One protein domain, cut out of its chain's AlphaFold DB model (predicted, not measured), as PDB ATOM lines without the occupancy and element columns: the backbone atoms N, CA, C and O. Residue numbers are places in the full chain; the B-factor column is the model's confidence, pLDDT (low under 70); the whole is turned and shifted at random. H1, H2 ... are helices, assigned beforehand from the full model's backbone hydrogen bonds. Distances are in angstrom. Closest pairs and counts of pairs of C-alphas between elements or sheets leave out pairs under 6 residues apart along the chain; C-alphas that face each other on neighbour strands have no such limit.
ATOM      1  N   ASP A 214     -31.274  36.911  -2.102       85.44
ATOM      2  CA  ASP A 214     -29.827  36.667  -1.935       85.44
ATOM      3  C   ASP A 214     -29.509  35.365  -1.181       85.44
ATOM      4  O   ASP A 214     -28.560  34.644  -1.494       85.44
ATOM      5  N   THR A 215     -30.335  35.033  -0.184       85.88
ATOM      6  CA  THR A 215     -30.184  33.792   0.592       85.88
ATOM      7  C   THR A 215     -30.458  32.564  -0.270       85.88
ATOM      8  O   THR A 215     -29.747  31.569  -0.184       85.88
ATOM      9  N   GLN A 216     -31.484  32.623  -1.115       87.31
ATOM     10  CA  GLN A 216     -31.826  31.518  -2.001       87.31
ATOM     11  C   GLN A 216     -30.879  31.435  -3.200       87.31
ATOM     12  O   GLN A 216     -30.548  30.341  -3.642       87.31
ATOM     13  N   ARG A 217     -30.389  32.574  -3.690       91.56
ATOM     14  CA  ARG A 217     -29.388  32.663  -4.751       91.56
ATOM     15  C   ARG A 217     -28.108  31.961  -4.322       91.56
ATOM     16  O   ARG A 217     -27.708  31.009  -4.977       91.56
ATOM     17  N   SER A 218     -27.553  32.342  -3.172       91.06
ATOM     18  CA  SER A 218     -26.364  31.682  -2.614       91.06
ATOM     19  C   SER A 218     -26.589  30.186  -2.351       91.06
ATOM     20  O   SER A 218     -25.710  29.384  -2.650       91.06
ATOM     21  N   PHE A 219     -27.777  29.779  -1.883       92.12
ATOM     22  CA  PHE A 219     -28.133  28.359  -1.752       92.12
ATOM     23  C   PHE A 219     -28.084  27.616  -3.100       92.12
ATOM     24  O   PHE A 219     -27.491  26.543  -3.204       92.12
ATOM     25  N   LEU A 220     -28.702  28.170  -4.146       93.56
ATOM     26  CA  LEU A 220     -28.748  27.551  -5.473       93.56
ATOM     27  C   LEU A 220     -27.380  27.571  -6.167       93.56
ATOM     28  O   LEU A 220     -27.039  26.613  -6.854       93.56
ATOM     29  N   GLU A 221     -26.574  28.609  -5.955       94.75
ATOM     30  CA  GLU A 221     -25.187  28.673  -6.424       94.75
ATOM     31  C   GLU A 221     -24.323  27.579  -5.784       94.75
ATOM     32  O   GLU A 221     -23.582  26.907  -6.501       94.75
ATOM     33  N   CYS A 222     -24.492  27.309  -4.479       94.25
ATOM     34  CA  CYS A 222     -23.874  26.143  -3.833       94.25
ATOM     35  C   CYS A 222     -24.266  24.851  -4.562       94.25
ATOM     36  O   CYS A 222     -23.410  24.037  -4.899       94.25
ATOM     37  N   CYS A 223     -25.561  24.677  -4.845       94.12
ATOM     38  CA  CYS A 223     -26.055  23.487  -5.534       94.12
ATOM     39  C   CYS A 223     -25.437  23.333  -6.928       94.12
ATOM     40  O   CYS A 223     -24.967  22.253  -7.272       94.12
ATOM     41  N   VAL A 224     -25.398  24.407  -7.724       95.69
ATOM     42  CA  VAL A 224     -24.808  24.388  -9.070       95.69
ATOM     43  C   VAL A 224     -23.324  24.048  -9.017       95.69
ATOM     44  O   VAL A 224     -22.881  23.197  -9.787       95.69
ATOM     45  N   ALA A 225     -22.561  24.686  -8.126       94.88
ATOM     46  CA  ALA A 225     -21.129  24.446  -7.999       94.88
ATOM     47  C   ALA A 225     -20.838  22.993  -7.598       94.88
ATOM     48  O   ALA A 225     -20.033  22.327  -8.252       94.88
ATOM     49  N   TYR A 226     -21.564  22.472  -6.602       94.44
ATOM     50  CA  TYR A 226     -21.412  21.093  -6.140       94.44
ATOM     51  C   TYR A 226     -21.761  20.079  -7.234       94.44
ATOM     52  O   TYR A 226     -20.953  19.215  -7.569       94.44
ATOM     53  N   LEU A 227     -22.935  20.222  -7.861       93.38
ATOM     54  CA  LEU A 227     -23.391  19.323  -8.927       93.38
ATOM     55  C   LEU A 227     -22.509  19.393 -10.186       93.38
ATOM     56  O   LEU A 227     -22.473  18.440 -10.958       93.38
ATOM     57  N   SER A 228     -21.778  20.496 -10.380       94.75
ATOM     58  CA  SER A 228     -20.801  20.656 -11.465       94.75
ATOM     59  C   SER A 228     -19.403  20.119 -11.116       94.75
ATOM     60  O   SER A 228     -18.487  20.286 -11.919       94.75
ATOM     61  N   GLY A 229     -19.200  19.531  -9.930       93.06
ATOM     62  CA  GLY A 229     -17.894  19.032  -9.477       93.06
ATOM     63  C   GLY A 229     -16.877  20.132  -9.153       93.06
ATOM     64  O   GLY A 229     -15.674  19.883  -9.148       93.06
ATOM     65  N   LYS A 230     -17.336  21.363  -8.907       94.31
ATOM     66  CA  LYS A 230     -16.474  22.524  -8.674       94.31
ATOM     67  C   LYS A 230     -16.315  22.809  -7.184       94.31
ATOM     68  O   LYS A 230     -16.944  23.716  -6.642       94.31
ATOM     69  N   THR A 231     -15.450  22.041  -6.528       90.75
ATOM     70  CA  THR A 231     -15.278  22.077  -5.067       90.75
ATOM     71  C   THR A 231     -14.953  23.470  -4.527       90.75
ATOM     72  O   THR A 231     -15.605  23.915  -3.588       90.75
ATOM     73  N   GLN A 232     -14.013  24.202  -5.138       92.62
ATOM     74  CA  GLN A 232     -13.639  25.531  -4.641       92.62
ATOM     75  C   GLN A 232     -14.782  26.550  -4.766       92.62
ATOM     76  O   GLN A 232     -15.045  27.295  -3.824       92.62
ATOM     77  N   GLU A 233     -15.499  26.548  -5.898       94.81
ATOM     78  CA  GLU A 233     -16.677  27.409  -6.082       94.81
ATOM     79  C   GLU A 233     -17.765  27.060  -5.053       94.81
ATOM     80  O   GLU A 233     -18.376  27.957  -4.475       94.81
ATOM     81  N   PHE A 234     -17.979  25.770  -4.772       94.06
ATOM     82  CA  PHE A 234     -18.928  25.332  -3.750       94.06
ATOM     83  C   PHE A 234     -18.566  25.884  -2.370       94.06
ATOM     84  O   PHE A 234     -19.431  26.459  -1.709       94.06
ATOM     85  N   GLU A 235     -17.305  25.770  -1.949       92.00
ATOM     86  CA  GLU A 235     -16.853  26.311  -0.664       92.00
ATOM     87  C   GLU A 235     -17.055  27.826  -0.568       92.00
ATOM     88  O   GLU A 235     -17.482  28.338   0.469       92.00
ATOM     89  N   ASP A 236     -16.768  28.559  -1.641       92.75
ATOM     90  CA  ASP A 236     -16.891  30.013  -1.655       92.75
ATOM     91  C   ASP A 236     -18.357  30.459  -1.599       92.75
ATOM     92  O   ASP A 236     -18.707  31.328  -0.791       92.75
ATOM     93  N   HIS A 237     -19.247  29.808  -2.353       94.38
ATOM     94  CA  HIS A 237     -20.687  30.050  -2.241       94.38
ATOM     95  C   HIS A 237     -21.237  29.628  -0.873       94.38
ATOM     96  O   HIS A 237     -22.077  30.335  -0.306       94.38
ATOM     97  N   LEU A 238     -20.731  28.536  -0.291       91.75
ATOM     98  CA  LEU A 238     -21.138  28.078   1.036       91.75
ATOM     99  C   LEU A 238     -20.749  29.095   2.116       91.75
ATOM    100  O   LEU A 238     -21.572  29.387   2.984       91.75
ATOM    101  N   LYS A 239     -19.559  29.713   2.032       91.38
ATOM    102  CA  LYS A 239     -19.147  30.820   2.923       91.38
ATOM    103  C   LYS A 239     -20.094  32.015   2.807       91.38
ATOM    104  O   LYS A 239     -20.434  32.638   3.814       91.38
ATOM    105  N   VAL A 240     -20.535  32.350   1.592       92.50
ATOM    106  CA  VAL A 240     -21.499  33.439   1.368       92.50
ATOM    107  C   VAL A 240     -22.854  33.101   1.992       92.50
ATOM    108  O   VAL A 240     -23.394  33.914   2.750       92.50
ATOM    109  N   TYR A 241     -23.379  31.904   1.728       91.50
ATOM    110  CA  TYR A 241     -24.642  31.432   2.295       91.50
ATOM    111  C   TYR A 241     -24.608  31.431   3.831       91.50
ATOM    112  O   TYR A 241     -25.503  31.977   4.485       91.50
ATOM    113  N   GLU A 242     -23.534  30.890   4.409       88.00
ATOM    114  CA  GLU A 242     -23.270  30.859   5.847       88.00
ATOM    115  C   GLU A 242     -23.296  32.271   6.445       88.00
ATOM    116  O   GLU A 242     -24.061  32.536   7.378       88.00
ATOM    117  N   LYS A 243     -22.557  33.208   5.841       89.06
ATOM    118  CA  LYS A 243     -22.467  34.599   6.293       89.06
ATOM    119  C   LYS A 243     -23.822  35.302   6.268       89.06
ATOM    120  O   LYS A 243     -24.156  36.038   7.204       89.06
ATOM    121  N   ILE A 244     -24.614  35.090   5.212       89.81
ATOM    122  CA  ILE A 244     -25.965  35.655   5.089       89.81
ATOM    123  C   ILE A 244     -26.858  35.109   6.205       89.81
ATOM    124  O   ILE A 244     -27.467  35.888   6.944       89.81
ATOM    125  N   LYS A 245     -26.896  33.787   6.385       86.81
ATOM    126  CA  LYS A 245     -27.722  33.160   7.422       86.81
ATOM    127  C   LYS A 245     -27.305  33.565   8.834       86.81
ATOM    128  O   LYS A 245     -28.165  33.934   9.636       86.81
ATOM    129  N   ARG A 246     -26.003  33.604   9.130       84.69
ATOM    130  CA  ARG A 246     -25.470  34.081  10.416       84.69
ATOM    131  C   ARG A 246     -25.893  35.519  10.698       84.69
ATOM    132  O   ARG A 246     -26.305  35.834  11.815       84.69
ATOM    133  N   LYS A 247     -25.879  36.395   9.686       85.69
ATOM    134  CA  LYS A 247     -26.373  37.776   9.811       85.69
ATOM    135  C   LYS A 247     -27.864  37.823  10.165       85.69
ATOM    136  O   LYS A 247     -28.243  38.620  11.023       85.69
ATOM    137  N   LEU A 248     -28.698  36.979   9.551       83.06
ATOM    138  CA  LEU A 248     -30.136  36.910   9.847       83.06
ATOM    139  C   LEU A 248     -30.408  36.422  11.276       83.06
ATOM    140  O   LEU A 248     -31.249  37.001  11.969       83.06
ATOM    141  N   VAL A 249     -29.660  35.418  11.741       78.75
ATOM    142  CA  VAL A 249     -29.739  34.922  13.123       78.75
ATOM    143  C   VAL A 249     -29.304  35.997  14.120       78.75
ATOM    144  O   VAL A 249     -30.049  36.323  15.044       78.75
ATOM    145  N   ASN A 250     -28.156  36.637  13.891       76.19
ATOM    146  CA  ASN A 250     -27.630  37.695  14.763       76.19
ATOM    147  C   ASN A 250     -28.517  38.951  14.786       76.19
ATOM    148  O   ASN A 250     -28.545  39.694  15.771       76.19
ATOM    149  N   ALA A 251     -29.271  39.197  13.711       74.75
ATOM    150  CA  ALA A 251     -30.284  40.244  13.660       74.75
ATOM    151  C   ALA A 251     -31.574  39.880  14.425       74.75
ATOM    152  O   ALA A 251     -32.386  40.773  14.688       74.75
ATOM    153  N   GLY A 252     -31.751  38.609  14.809       69.50
ATOM    154  CA  GLY A 252     -32.970  38.075  15.417       69.50
ATOM    155  C   GLY A 252     -34.121  37.902  14.421       69.50
ATOM    156  O   GLY A 252     -35.278  37.908  14.834       69.50
ATOM    157  N   ILE A 253     -33.811  37.820  13.122       73.94
ATOM    158  CA  ILE A 253     -34.782  37.614  12.037       73.94
ATOM    159  C   ILE A 253     -35.050  36.118  11.852       73.94
ATOM    160  O   ILE A 253     -36.198  35.712  11.697       73.94
ATOM    161  N   GLU A 254     -33.999  35.297  11.903       75.00
ATOM    162  CA  GLU A 254     -34.105  33.839  11.881       75.00
ATOM    163  C   GLU A 254     -33.723  33.242  13.241       75.00
ATOM    164  O   GLU A 254     -32.859  33.747  13.954       75.00
ATOM    165  N   ASN A 255     -34.362  32.130  13.598       73.44
ATOM    166  CA  ASN A 255     -33.918  31.296  14.709       73.44
ATOM    167  C   ASN A 255     -32.699  30.471  14.252       73.44
ATOM    168  O   ASN A 255     -32.761  29.914  13.152       73.44
ATOM    169  N   PRO A 256     -31.651  30.308  15.086       74.75
ATOM    170  CA  PRO A 256     -30.555  29.376  14.818       74.75
ATOM    171  C   PRO A 256     -31.016  28.020  14.263       74.75
ATOM    172  O   PRO A 256     -30.434  27.527  13.307       74.75
ATOM    173  N   ARG A 257     -32.128  27.449  14.748       74.81
ATOM    174  CA  ARG A 257     -32.686  26.194  14.207       74.81
ATOM    175  C   ARG A 257     -32.921  26.222  12.704       74.81
ATOM    176  O   ARG A 257     -32.578  25.250  12.035       74.81
ATOM    177  N   ARG A 258     -33.459  27.315  12.160       75.38
ATOM    178  CA  ARG A 258     -33.677  27.447  10.712       75.38
ATOM    179  C   ARG A 258     -32.360  27.521   9.943       75.38
ATOM    180  O   ARG A 258     -32.276  26.941   8.868       75.38
ATOM    181  N   TYR A 259     -31.334  28.160  10.508       80.31
ATOM    182  CA  TYR A 259     -29.995  28.182   9.916       80.31
ATOM    183  C   TYR A 259     -29.423  26.767   9.768       80.31
ATOM    184  O   TYR A 259     -29.095  26.361   8.654       80.31
ATOM    185  N   PHE A 260     -29.391  25.981  10.848       76.50
ATOM    186  CA  PHE A 260     -28.866  24.613  10.777       76.50
ATOM    187  C   PHE A 260     -29.743  23.691   9.931       76.50
ATOM    188  O   PHE A 260     -29.215  22.893   9.165       76.50
ATOM    189  N   SER A 261     -31.069  23.841   9.986       74.88
ATOM    190  CA  SER A 261     -31.980  23.084   9.111       74.88
ATOM    191  C   SER A 261     -31.732  23.371   7.638       74.88
ATOM    192  O   SER A 261     -31.698  22.441   6.845       74.88
ATOM    193  N   GLY A 262     -31.482  24.631   7.272       79.50
ATOM    194  CA  GLY A 262     -31.131  24.989   5.900       79.50
ATOM    195  C   GLY A 262     -29.814  24.362   5.435       79.50
ATOM    196  O   GLY A 262     -29.714  23.970   4.278       79.50
ATOM    197  N   LEU A 263     -28.821  24.235   6.321       80.81
ATOM    198  CA  LEU A 263     -27.547  23.573   6.014       80.81
ATOM    199  C   LEU A 263     -27.699  22.058   5.847       80.81
ATOM    200  O   LEU A 263     -27.207  21.501   4.869       80.81
ATOM    201  N   PHE A 264     -28.409  21.398   6.764       77.06
ATOM    202  CA  PHE A 264     -28.685  19.963   6.651       77.06
ATOM    203  C   PHE A 264     -29.533  19.647   5.423       77.06
ATOM    204  O   PHE A 264     -29.259  18.671   4.727       77.06
ATOM    205  N   TYR A 265     -30.508  20.502   5.114       79.25
ATOM    206  CA  TYR A 265     -31.295  20.373   3.899       79.25
ATOM    207  C   TYR A 265     -30.437  20.536   2.643       79.25
ATOM    208  O   TYR A 265     -30.513  19.684   1.768       79.25
ATOM    209  N   LEU A 266     -29.577  21.565   2.571       85.19
ATOM    210  CA  LEU A 266     -28.642  21.746   1.453       85.19
ATOM    211  C   LEU A 266     -27.808  20.482   1.232       85.19
ATOM    212  O   LEU A 266     -27.795  19.942   0.131       85.19
ATOM    213  N   LYS A 267     -27.172  19.989   2.300       84.69
ATOM    214  CA  LYS A 267     -26.365  18.768   2.286       84.69
ATOM    215  C   LYS A 267     -27.158  17.568   1.767       84.69
ATOM    216  O   LYS A 267     -26.686  16.863   0.880       84.69
ATOM    217  N   SER A 268     -28.356  17.346   2.309       79.88
ATOM    218  CA  SER A 268     -29.226  16.236   1.911       79.88
ATOM    219  C   SER A 268     -29.657  16.347   0.451       79.88
ATOM    220  O   SER A 268     -29.686  15.342  -0.252       79.88
ATOM    221  N   LEU A 269     -29.993  17.553  -0.008       82.94
ATOM    222  CA  LEU A 269     -30.543  17.795  -1.337       82.94
ATOM    223  C   LEU A 269     -29.510  17.545  -2.442       82.94
ATOM    224  O   LEU A 269     -29.852  16.993  -3.484       82.94
ATOM    225  N   ILE A 270     -28.250  17.913  -2.203       86.38
ATOM    226  CA  ILE A 270     -27.140  17.684  -3.143       86.38
ATOM    227  C   ILE A 270     -26.410  16.354  -2.896       86.38
ATOM    228  O   ILE A 270     -25.467  16.034  -3.617       86.38
ATOM    229  N   ASN A 271     -26.853  15.574  -1.900       83.50
ATOM    230  CA  ASN A 271     -26.228  14.331  -1.445       83.50
ATOM    231  C   ASN A 271     -24.728  14.486  -1.112       83.50
ATOM    232  O   ASN A 271     -23.902  13.671  -1.521       83.50
ATOM    233  N   ALA A 272     -24.388  15.556  -0.392       83.81
ATOM    234  CA  ALA A 272     -23.018  15.856   0.006       83.81
ATOM    235  C   ALA A 272     -22.593  15.153   1.303       83.81
ATOM    236  O   ALA A 272     -23.405  14.851   2.184       83.81
ATOM    237  N   SER A 273     -21.287  14.928   1.430       80.62
ATOM    238  CA  SER A 273     -20.657  14.344   2.613       80.62
ATOM    239  C   SER A 273     -20.434  15.385   3.718       80.62
ATOM    240  O   SER A 273     -20.461  16.591   3.484       80.62
ATOM    241  N   ASP A 274     -20.178  14.928   4.947       73.88
ATOM    242  CA  ASP A 274     -19.796  15.816   6.058       73.88
ATOM    243  C   ASP A 274     -18.509  16.586   5.729       73.88
ATOM    244  O   ASP A 274     -18.413  17.784   5.993       73.88
ATOM    245  N   SER A 275     -17.536  15.905   5.112       77.31
ATOM    246  CA  SER A 275     -16.242  16.474   4.724       77.31
ATOM    247  C   SER A 275     -16.360  17.657   3.778       77.31
ATOM    248  O   SER A 275     -15.562  18.581   3.904       77.31
ATOM    249  N   ASP A 276     -17.378  17.676   2.916       81.38
ATOM    250  CA  ASP A 276     -17.580  18.764   1.954       81.38
ATOM    251  C   ASP A 276     -17.905  20.094   2.649       81.38
ATOM    252  O   ASP A 276     -17.636  21.163   2.115       81.38
ATOM    253  N   PHE A 277     -18.467  20.047   3.859       80.38
ATOM    254  CA  PHE A 277     -18.829  21.243   4.617       80.38
ATOM    255  C   PHE A 277     -17.787  21.626   5.671       80.38
ATOM    256  O   PHE A 277     -17.772  22.776   6.104       80.38
ATOM    257  N   LEU A 278     -16.927  20.696   6.106       71.50
ATOM    258  CA  LEU A 278     -16.018  20.902   7.243       71.50
ATOM    259  C   LEU A 278     -14.953  21.985   7.010       71.50
ATOM    260  O   LEU A 278     -14.439  22.531   7.985       71.50
ATOM    261  N   SER A 279     -14.626  22.314   5.756       69.25
ATOM    262  CA  SER A 279     -13.700  23.407   5.415       69.25
ATOM    263  C   SER A 279     -14.305  24.801   5.627       69.25
ATOM    264  O   SER A 279     -13.574  25.777   5.793       69.25
ATOM    265  N   VAL A 280     -15.638  24.900   5.657       74.00
ATOM    266  CA  VAL A 280     -16.382  26.166   5.765       74.00
ATOM    267  C   VAL A 280     -17.142  26.271   7.084       74.00
ATOM    268  O   VAL A 280     -17.241  27.348   7.671       74.00
ATOM    269  N   ILE A 281     -17.684  25.153   7.557       73.06
ATOM    270  CA  ILE A 281     -18.527  25.061   8.740       73.06
ATOM    271  C   ILE A 281     -17.833  24.143   9.730       73.06
ATOM    272  O   ILE A 281     -17.810  22.922   9.574       73.06
ATOM    273  N   ASP A 282     -17.288  24.741  10.782       63.94
ATOM    274  CA  ASP A 282     -16.674  23.985  11.863       63.94
ATOM    275  C   ASP A 282     -17.749  23.340  12.744       63.94
ATOM    276  O   ASP A 282     -18.089  23.823  13.826       63.94
ATOM    277  N   PHE A 283     -18.290  22.216  12.275       57.91
ATOM    278  CA  PHE A 283     -19.240  21.437  13.057       57.91
ATOM    279  C   PHE A 283     -18.637  20.981  14.390       57.91
ATOM    280  O   PHE A 283     -19.378  20.882  15.356       57.91
ATOM    281  N   LYS A 284     -17.314  20.768  14.512       51.53
ATOM    282  CA  LYS A 284     -16.689  20.271  15.760       51.53
ATOM    283  C   LYS A 284     -16.837  21.247  16.926       51.53
ATOM    284  O   LYS A 284     -16.935  20.812  18.074       51.53
ATOM    285  N   ASN A 285     -16.883  22.542  16.629       50.47
ATOM    286  CA  ASN A 285     -17.084  23.597  17.618       50.47
ATOM    287  C   ASN A 285     -18.529  24.106  17.678       50.47
ATOM    288  O   ASN A 285     -18.827  25.006  18.464       50.47
ATOM    289  N   PHE A 286     -19.436  23.511  16.896       53.75
ATOM    290  CA  PHE A 286     -20.826  23.932  16.823       53.75
ATOM    291  C   PHE A 286     -21.793  22.792  17.133       53.75
ATOM    292  O   PHE A 286     -22.156  21.997  16.274       53.75
ATOM    293  N   SER A 287     -22.291  22.766  18.370       61.66
ATOM    294  CA  SER A 287     -23.357  21.849  18.782       61.66
ATOM    295  C   SER A 287     -24.555  22.621  19.304       61.66
ATOM    296  O   SER A 287     -25.023  22.376  20.416       61.66
ATOM    297  N   PHE A 288     -25.062  23.579  18.514       63.03
ATOM    298  CA  PHE A 288     -26.269  24.290  18.924       63.03
ATOM    299  C   PHE A 288     -27.314  23.231  19.280       63.03
ATOM    300  O   PHE A 288     -27.469  22.270  18.521       63.03
ATOM    301  N   PRO A 289     -27.943  23.313  20.466       57.34
ATOM    302  CA  PRO A 289     -28.632  22.172  21.031       57.34
ATOM    303  C   PRO A 289     -29.985  21.995  20.382       57.34
ATOM    304  O   PRO A 289     -31.047  22.313  20.918       57.34
ATOM    305  N   PHE A 290     -29.917  21.470  19.176       59.34
ATOM    306  CA  PHE A 290     -31.026  20.864  18.512       59.34
ATOM    307  C   PHE A 290     -31.134  19.459  19.043       59.34
ATOM    308  O   PHE A 290     -30.171  18.693  19.084       59.34
ATOM    309  N   ASN A 291     -32.335  19.103  19.457       52.59
ATOM    310  CA  ASN A 291     -32.626  17.703  19.630       52.59
ATOM    311  C   ASN A 291     -32.817  17.121  18.221       52.59
ATOM    312  O   ASN A 291     -33.830  17.384  17.575       52.59
ATOM    313  N   ALA A 292     -31.799  16.385  17.756       47.91
ATOM    314  CA  ALA A 292     -31.736  15.749  16.439       47.91
ATOM    315  C   ALA A 292     -32.991  14.916  16.120       47.91
ATOM    316  O   ALA A 292     -33.413  14.878  14.971       47.91
ATOM    317  N   LYS A 293     -33.666  14.356  17.141       47.22
ATOM    318  CA  LYS A 293     -34.937  13.622  16.983       47.22
ATOM    319  C   LYS A 293     -36.080  14.470  16.413       47.22
ATOM    320  O   LYS A 293     -37.082  13.914  15.984       47.22
ATOM    321  N   PHE A 294     -35.976  15.799  16.449       46.66
ATOM    322  CA  PHE A 294     -36.967  16.708  15.868       46.66
ATOM    323  C   PHE A 294     -36.540  17.272  14.512       46.66
ATOM    324  O   PHE A 294     -37.125  18.258  14.080       46.66
ATOM    325  N   PHE A 295     -35.546  16.693  13.834       50.09
ATOM    326  CA  PHE A 295     -35.332  16.974  12.409       50.09
ATOM    327  C   PHE A 295     -36.270  16.213  11.473       50.09
ATOM    328  O   PHE A 295     -36.088  16.236  10.259       50.09
ATOM    329  N   GLY A 296     -37.344  15.650  12.036       52.09
ATOM    330  CA  GLY A 296     -38.427  15.050  11.277       52.09
ATOM    331  C   GLY A 296     -37.913  13.919  10.400       52.09
ATOM    332  O   GLY A 296     -37.252  13.012  10.891       52.09
ATOM    333  N   GLU A 297     -38.228  14.017   9.111       48.81
ATOM    334  CA  GLU A 297     -37.883  13.065   8.048       48.81
ATOM    335  C   GLU A 297     -36.407  13.148   7.609       48.81
ATOM    336  O   GLU A 297     -35.937  12.292   6.860       48.81
ATOM    337  N   PHE A 298     -35.650  14.148   8.078       53.94
ATOM    338  CA  PHE A 298     -34.212  14.226   7.846       53.94
ATOM    339  C   PHE A 298     -33.480  13.492   8.967       53.94
ATOM    340  O   PHE A 298     -33.294  14.034  10.061       53.94
ATOM    341  N   ASP A 299     -33.052  12.260   8.686       50.03
ATOM    342  CA  ASP A 299     -32.139  11.510   9.545       50.03
ATOM    343  C   ASP A 299     -30.849  12.318   9.721       50.03
ATOM    344  O   ASP A 299     -29.954  12.292   8.877       50.03
ATOM    345  N   ILE A 300     -30.742  13.070  10.821       53.47
ATOM    346  CA  ILE A 300     -29.453  13.584  11.272       53.47
ATOM    347  C   ILE A 300     -28.720  12.392  11.872       53.47
ATOM    348  O   ILE A 300     -29.135  11.908  12.934       53.47
ATOM    349  N   PRO A 301     -27.639  11.909  11.236       49.97
ATOM    350  CA  PRO A 301     -26.989  10.699  11.699       49.97
ATOM    351  C   PRO A 301     -26.509  10.877  13.147       49.97
ATOM    352  O   PRO A 301     -26.017  11.938  13.534       49.97
ATOM    353  N   ASN A 302     -26.666   9.844  13.980       48.00
ATOM    354  CA  ASN A 302     -26.344   9.917  15.414       48.00
ATOM    355  C   ASN A 302     -24.873  10.293  15.692       48.00
ATOM    356  O   ASN A 302     -24.562  10.719  16.797       48.00
ATOM    357  N   ASN A 303     -23.965  10.188  14.716       44.69
ATOM    358  CA  ASN A 303     -22.580  10.663  14.832       44.69
ATOM    359  C   ASN A 303     -22.457  12.207  14.895       44.69
ATOM    360  O   ASN A 303     -21.448  12.699  15.394       44.69
ATOM    361  N   TYR A 304     -23.484  12.964  14.484       48.53
ATOM    362  CA  TYR A 304     -23.619  14.403  14.762       48.53
ATOM    363  C   TYR A 304     -24.074  14.684  16.203       48.53
ATOM    364  O   TYR A 304     -24.036  15.829  16.655       48.53
ATOM    365  N   GLN A 305     -24.489  13.663  16.962       51.12
ATOM    366  CA  GLN A 305     -24.635  13.771  18.412       51.12
ATOM    367  C   GLN A 305     -23.233  13.669  19.021       51.12
ATOM    368  O   GLN A 305     -22.727  12.598  19.338       51.12
ATOM    369  N   PHE A 306     -22.579  14.821  19.109       58.19
ATOM    370  CA  PHE A 306     -21.239  15.020  19.655       58.19
ATOM    371  C   PHE A 306     -20.938  14.147  20.876       58.19
ATOM    372  O   PHE A 306     -21.523  14.347  21.934       58.19
TER     373      PHE A 306
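Overview. This is residues 214 to 306 of the 451 residues of an uncharacterized protein of Halobacteriovoraceae bacterium (UniProt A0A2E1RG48). Reading from Asp 214, you meet three helices, H1, H2 and H3, that run up and down at shallow tilts with their centres in a triangle; H1 and H2 pair closely side by side, while H3 joins them loosely. The short H4 sits by H2 and H3, and a long stretch with no named element follows it, its residues 287 to 306 looping beyond H3, away from H1 and H2. The printed part has 93 residues with four named helices, in the order H1 H2 H3 H4, and no named strand; its class is all helix. It is compact, with a radius of gyration of the C-alphas of 12.9 A, and the C-alphas span 33 by 30 by 24 A.

Along the chain. Find C-alpha 214 at (-29.827, 36.667, -1.935); from there H1 runs over residues 214 to 227, 19.8 A from first to last C-alpha. Next comes H2, residues 231 to 250, the longest helix at 28.1 A; look for C-alpha 231 at (-15.278, 22.077, -5.067). H3 follows with residues 256 to 269, 19.9 A long. H4, residues 274 to 278, measures 6.4 A and ends at C-alpha 278, at (-16.018, 20.902, 7.243).

Arrangement. Begin with H1 and H2, a helical hairpin: they touch, closest at the C-alphas of Ala 225 and Phe 234, 4.9 A apart, and run opposite ways at a shallow tilt of 25 degrees. H2 and H3 form a second helical hairpin, at a shallow tilt of 23 degrees, opposite ways. Here residues 245 to 249 of H2 alone touch residues 256 to 259 of H3 alone, with the closest C-alphas, Val 249 and Pro 256, 5.9 A apart. H1 and H3 are close but not clearly touching, the closest C-alphas being Phe 219 and Leu 266 at 7.4 A; they run the same way at a shallow tilt of 30 degrees. H4 is close to H2 but not clearly touching it, the closest C-alphas being Glu 235 and Phe 277 at 7.6 A. H3 and H4 are near each other, their closest C-alphas 8.1 A apart, and H1 and H4 are apart. In H1, H2, H3 and H4 every O i to N i+4 pair is within hydrogen-bond range.

Size, cuts and confidence. The two C-alphas farthest apart are those of Gly 229 and Gly 252, at 34.8 A. The printed part has no cut, and the links H1 to H2, H2 to H3 and H3 to H4 are tight. Residues 279 to 306 hold no named element. The mean pLDDT of the printed part is 76.1, and the model's confidence is under 70 at residues 252, 279 and 282 to 306.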